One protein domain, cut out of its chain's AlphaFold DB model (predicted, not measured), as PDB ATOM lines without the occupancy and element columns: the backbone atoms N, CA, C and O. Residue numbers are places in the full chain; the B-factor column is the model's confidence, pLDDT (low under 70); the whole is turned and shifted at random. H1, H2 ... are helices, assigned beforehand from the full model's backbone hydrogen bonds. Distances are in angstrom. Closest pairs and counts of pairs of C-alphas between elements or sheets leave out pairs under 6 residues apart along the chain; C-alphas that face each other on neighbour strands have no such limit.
ATOM      1  N   ARG A   7      34.143  11.208 -12.713       85.56
ATOM      2  CA  ARG A   7      35.237  11.087 -13.686       85.56
ATOM      3  C   ARG A   7      34.724  11.128 -15.126       85.56
ATOM      4  O   ARG A   7      35.254  11.885 -15.925       85.56
ATOM      5  N   GLN A   8      33.657  10.395 -15.446       86.81
ATOM      6  CA  GLN A   8      33.047  10.414 -16.782       86.81
ATOM      7  C   GLN A   8      32.402  11.763 -17.101       86.81
ATOM      8  O   GLN A   8      32.490  12.224 -18.232       86.81
ATOM      9  N   ARG A   9      31.802  12.438 -16.111       88.69
ATOM     10  CA  ARG A   9      31.288  13.806 -16.289       88.69
ATOM     11  C   ARG A   9      32.413  14.792 -16.613       88.69
ATOM     12  O   ARG A   9      32.258  15.609 -17.516       88.69
ATOM     13  N   LYS A  10      33.540  14.710 -15.894       89.62
ATOM     14  CA  LYS A  10      34.734  15.534 -16.146       89.62
ATOM     15  C   LYS A  10      35.334  15.227 -17.522       89.62
ATOM     16  O   LYS A  10      35.539  16.152 -18.299       89.62
ATOM     17  N   LEU A  11      35.510  13.948 -17.860       92.19
ATOM     18  CA  LEU A  11      35.981  13.513 -19.179       92.19
ATOM     19  C   LEU A  11      35.045  13.965 -20.304       92.19
ATOM     20  O   LEU A  11      35.529  14.426 -21.326       92.19
ATOM     21  N   ALA A  12      33.723  13.918 -20.111       91.94
ATOM     22  CA  ALA A  12      32.757  14.431 -21.081       91.94
ATOM     23  C   ALA A  12      32.885  15.945 -21.296       91.94
ATOM     24  O   ALA A  12      32.750  16.411 -22.424       91.94
ATOM     25  N   GLY A  13      33.170  16.705 -20.234       92.00
ATOM     26  CA  GLY A  13      33.451  18.138 -20.329       92.00
ATOM     27  C   GLY A  13      34.731  18.424 -21.114       92.00
ATOM     28  O   GLY A  13      34.717  19.237 -22.029       92.00
ATOM     29  N   ILE A  14      35.813  17.701 -20.815       94.31
ATOM     30  CA  ILE A  14      37.092  17.830 -21.529       94.31
ATOM     31  C   ILE A  14      36.931  17.418 -22.999       94.31
ATOM     32  O   ILE A  14      37.355  18.140 -23.894       94.31
ATOM     33  N   ALA A  15      36.266  16.294 -23.262       94.88
ATOM     34  CA  ALA A  15      35.994  15.795 -24.605       94.88
ATOM     35  C   ALA A  15      35.163  16.789 -25.433       94.88
ATOM     36  O   ALA A  15      35.428  16.975 -26.618       94.88
ATOM     37  N   LEU A  16      34.188  17.464 -24.812       94.31
ATOM     38  CA  LEU A  16      33.422  18.534 -25.452       94.31
ATOM     39  C   LEU A  16      34.329  19.704 -25.858       94.31
ATOM     40  O   LEU A  16      34.230  20.186 -26.985       94.31
ATOM     41  N   SER A  17      35.229  20.135 -24.973       93.69
ATOM     42  CA  SER A  17      36.187  21.204 -25.275       93.69
ATOM     43  C   SER A  17      37.177  20.814 -26.376       93.69
ATOM     44  O   SER A  17      37.479  21.645 -27.230       93.69
ATOM     45  N   ILE A  18      37.622  19.551 -26.410       94.75
ATOM     46  CA  ILE A  18      38.462  19.008 -27.491       94.75
ATOM     47  C   ILE A  18      37.711  19.037 -28.822       94.75
ATOM     48  O   ILE A  18      38.242  19.518 -29.819       94.75
ATOM     49  N   LYS A  19      36.451  18.584 -28.842       92.06
ATOM     50  CA  LYS A  19      35.629  18.559 -30.062       92.06
ATOM     51  C   LYS A  19      35.371  19.954 -30.637       92.06
ATOM     52  O   LYS A  19      35.270  20.098 -31.848       92.06
ATOM     53  N   ARG A  20      35.295  20.971 -29.774       92.38
ATOM     54  CA  ARG A  20      35.127  22.384 -30.149       92.38
ATOM     55  C   ARG A  20      36.434  23.102 -30.503       92.38
ATOM     56  O   ARG A  20      36.387  24.261 -30.893       92.38
ATOM     57  N   GLY A  21      37.585  22.450 -30.338       92.75
ATOM     58  CA  GLY A  21      38.897  23.036 -30.625       92.75
ATOM     59  C   GLY A  21      39.458  23.954 -29.533       92.75
ATOM     60  O   GLY A  21      40.508  24.549 -29.734       92.75
ATOM     61  N   TYR A  22      38.814  24.052 -28.365       92.50
ATOM     62  CA  TYR A  22      39.326  24.850 -27.238       92.50
ATOM     63  C   TYR A  22      40.431  24.143 -26.451       92.50
ATOM     64  O   TYR A  22      41.188  24.778 -25.723       92.50
ATOM     65  N   THR A  23      40.495  22.814 -26.534       94.19
ATOM     66  CA  THR A  23      41.469  21.999 -25.806       94.19
ATOM     67  C   THR A  23      42.198  21.085 -26.788       94.19
ATOM     68  O   THR A  23      41.543  20.443 -27.610       94.19
ATOM     69  N   PRO A  24      43.537  20.985 -26.729       93.25
ATOM     70  CA  PRO A  24      44.278  20.099 -27.617       93.25
ATOM     71  C   PRO A  24      43.986  18.624 -27.304       93.25
ATOM     72  O   PRO A  24      43.820  18.234 -26.147       93.25
ATOM     73  N   ARG A  25      43.981  17.773 -28.340       90.25
ATOM     74  CA  ARG A  25      43.775  16.311 -28.220       90.25
ATOM     75  C   ARG A  25      44.807  15.615 -27.320       90.25
ATOM     76  O   ARG A  25      44.521  14.556 -26.765       90.25
ATOM     77  N   SER A  26      45.990  16.206 -27.158       92.12
ATOM     78  CA  SER A  26      47.051  15.710 -26.273       92.12
ATOM     79  C   SER A  26      46.723  15.855 -24.785       92.12
ATOM     80  O   SER A  26      47.337  15.178 -23.969       92.12
ATOM     81  N   TYR A  27      45.742  16.688 -24.420       93.06
ATOM     82  CA  TYR A  27      45.392  16.952 -23.024       93.06
ATOM     83  C   TYR A  27      44.906  15.698 -22.284       93.06
ATOM     84  O   TYR A  27      45.174  15.517 -21.100       93.06
ATOM     85  N   SER A  28      44.168  14.821 -22.969       93.19
ATOM     86  CA  SER A  28      43.741  13.546 -22.398       93.19
ATOM     87  C   SER A  28      43.405  12.533 -23.498       93.19
ATOM     88  O   SER A  28      42.443  12.744 -24.243       93.19
ATOM     89  N   PRO A  29      44.122  11.395 -23.569       93.06
ATOM     90  CA  PRO A  29      43.823  10.331 -24.529       93.06
ATOM     91  C   PRO A  29      42.407   9.759 -24.366       93.06
ATOM     92  O   PRO A  29      41.726   9.461 -25.347       93.06
ATOM     93  N   GLU A  30      41.937   9.636 -23.122       92.38
ATOM     94  CA  GLU A  30      40.601   9.122 -22.805       92.38
ATOM     95  C   GLU A  30      39.500  10.085 -23.269       92.38
ATOM     96  O   GLU A  30      38.497   9.656 -23.845       92.38
ATOM     97  N   ALA A  31      39.699  11.391 -23.068       93.19
ATOM     98  CA  ALA A  31      38.753  12.403 -23.524       93.19
ATOM     99  C   ALA A  31      38.731  12.515 -25.054       93.19
ATOM    100  O   ALA A  31      37.658  12.676 -25.631       93.19
ATOM    101  N   THR A  32      39.878  12.363 -25.720       93.94
ATOM    102  CA  THR A  32      39.959  12.345 -27.188       93.94
ATOM    103  C   THR A  32      39.156  11.188 -27.780       93.94
ATOM    104  O   THR A  32      38.310  11.416 -28.640       93.94
ATOM    105  N   ARG A  33      39.298   9.970 -27.239       93.50
ATOM    106  CA  ARG A  33      38.483   8.815 -27.665       93.50
ATOM    107  C   ARG A  33      36.983   9.045 -27.446       93.50
ATOM    108  O   ARG A  33      36.162   8.643 -28.270       93.50
ATOM    109  N   MET A  34      36.600   9.716 -26.358       92.19
ATOM    110  CA  MET A  34      35.204  10.120 -26.131       92.19
ATOM    111  C   MET A  34      34.721  11.186 -27.125       92.19
ATOM    112  O   MET A  34      33.580  11.116 -27.578       92.19
ATOM    113  N   ALA A  35      35.565  12.161 -27.470       93.06
ATOM    114  CA  ALA A  35      35.245  13.219 -28.428       93.06
ATOM    115  C   ALA A  35      35.009  12.668 -29.845       93.06
ATOM    116  O   ALA A  35      34.155  13.174 -30.581       93.06
ATOM    117  N   GLU A  36      35.740  11.613 -30.205       93.00
ATOM    118  CA  GLU A  36      35.628  10.914 -31.488       93.00
ATOM    119  C   GLU A  36      34.411   9.985 -31.541       93.00
ATOM    120  O   GLU A  36      33.670   9.997 -32.519       93.00
ATOM    121  N   SER A  37      34.149   9.231 -30.471       92.19
ATOM    122  CA  SER A  37      33.066   8.233 -30.428       92.19
ATOM    123  C   SER A  37      31.671   8.795 -30.121       92.19
ATOM    124  O   SER A  37      30.672   8.096 -30.297       92.19
ATOM    125  N   MET A  38      31.560  10.041 -29.646       90.12
ATOM    126  CA  MET A  38      30.280  10.654 -29.261       90.12
ATOM    127  C   MET A  38      30.012  11.977 -29.982       90.12
ATOM    128  O   MET A  38      30.926  12.735 -30.299       90.12
ATOM    129  N   SER A  39      28.735  12.307 -30.199       93.00
ATOM    130  CA  SER A  39      28.326  13.616 -30.721       93.00
ATOM    131  C   SER A  39      28.472  14.725 -29.673       93.00
ATOM    132  O   SER A  39      28.453  14.472 -28.465       93.00
ATOM    133  N   GLU A  40      28.591  15.971 -30.137       90.75
ATOM    134  CA  GLU A  40      28.731  17.143 -29.266       90.75
ATOM    135  C   GLU A  40      27.582  17.246 -28.248       90.75
ATOM    136  O   GLU A  40      27.810  17.429 -27.050       90.75
ATOM    137  N   GLU A  41      26.344  17.038 -28.699       89.31
ATOM    138  CA  GLU A  41      25.159  17.065 -27.837       89.31
ATOM    139  C   GLU A  41      25.207  16.009 -26.736       89.31
ATOM    140  O   GLU A  41      24.832  16.264 -25.587       89.31
ATOM    141  N   LYS A  42      25.701  14.816 -27.071       89.50
ATOM    142  CA  LYS A  42      25.793  13.694 -26.144       89.50
ATOM    143  C   LYS A  42      26.855  13.972 -25.078       89.50
ATOM    144  O   LYS A  42      26.576  13.800 -23.891       89.50
ATOM    145  N   LEU A  43      28.013  14.513 -25.465       91.00
ATOM    146  CA  LEU A  43      29.055  14.979 -24.537       91.00
ATOM    147  C   LEU A  43      28.542  16.099 -23.625       91.00
ATOM    148  O   LEU A  43      28.709  16.028 -22.407       91.00
ATOM    149  N   ARG A  44      27.822  17.080 -24.183       89.25
ATOM    150  CA  ARG A  44      27.169  18.153 -23.419       89.25
ATOM    151  C   ARG A  44      26.138  17.608 -22.431       89.25
ATOM    152  O   ARG A  44      26.055  18.096 -21.305       89.25
ATOM    153  N   HIS A  45      25.373  16.588 -22.814       86.62
ATOM    154  CA  HIS A  45      24.419  15.937 -21.922       86.62
ATOM    155  C   HIS A  45      25.116  15.225 -20.754       86.62
ATOM    156  O   HIS A  45      24.680  15.366 -19.611       86.62
ATOM    157  N   TYR A  46      26.212  14.505 -21.012       85.44
ATOM    158  CA  TYR A  46      26.993  13.853 -19.958       85.44
ATOM    159  C   TYR A  46      27.696  14.858 -19.042       85.44
ATOM    160  O   TYR A  46      27.646  14.689 -17.824       85.44
ATOM    161  N   ALA A  47      28.264  15.932 -19.595       86.50
ATOM    162  CA  ALA A  47      28.884  17.013 -18.830       86.50
ATOM    163  C   ALA A  47      27.858  17.785 -17.973       86.50
ATOM    164  O   ALA A  47      28.117  18.104 -16.814       86.50
ATOM    165  N   GLY A  48      26.659  18.038 -18.515       75.19
ATOM    166  CA  GLY A  48      25.616  18.876 -17.911       75.19
ATOM    167  C   GLY A  48      24.630  18.174 -16.966       75.19
ATOM    168  O   GLY A  48      23.705  18.818 -16.466       75.19
ATOM    169  N   ARG A  49      24.782  16.870 -16.690       64.31
ATOM    170  CA  ARG A  49      23.815  16.069 -15.901       64.31
ATOM    171  C   ARG A  49      23.662  16.458 -14.415       64.31
ATOM    172  O   ARG A  49      22.913  15.801 -13.699       64.31
TER     173      ARG A  49
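Overview. This is residues 7 to 49 of the 64 residues of the protein "DUF3008 family protein" of Caldisericum exile (UniProt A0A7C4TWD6). H1, the longest helix, has the other two packed on it: H3 runs back beside it at a small angle, while H2 crosses it steeply. The three centres make a triangle, and the loop of residues 20 to 28 leads from H1 to H2. The 43 printed residues, with three named helices in the order H1, H2, H3, are all helix by class and compact, with a radius of gyration of the C-alphas of 8.6 A and spans of 25 by 19 by 17 A.

Arrangement. H1, residues 7 to 19, touches H2, residues 29 to 37, closest at the C-alphas of Ala 15 and Ala 31, 4.5 A apart. They run the same way at a steep tilt of 67 degrees, only just short of about perpendicular. H1 also touches H3, residues 40 to 47, closest at the C-alphas of Arg 9 and Ala 47, 4.7 A apart, at a shallow tilt of 29 degrees, opposite ways. H2 and H3 are close but not clearly touching, their closest C-alphas, Ala 35 and Leu 43, 7.5 A apart. Every O i to N i+4 pair in H1, H2 and H3 is within hydrogen-bond range.

Along the chain. H1 begins at C-alpha 7 (35.237, 11.087, -13.686) and is 18.0 A long; H2 is 12.4 A and H3 10.4 A, ending at C-alpha 47 (28.884, 17.013, -18.830).

Size, cuts and confidence. The C-alphas farthest apart, Ser 26 and Arg 49, are 25.4 A apart. The printed part has no cut; the link from H1 to H2 is short and that from H2 to H3 tight. Residue 49 alone has pLDDT under 70.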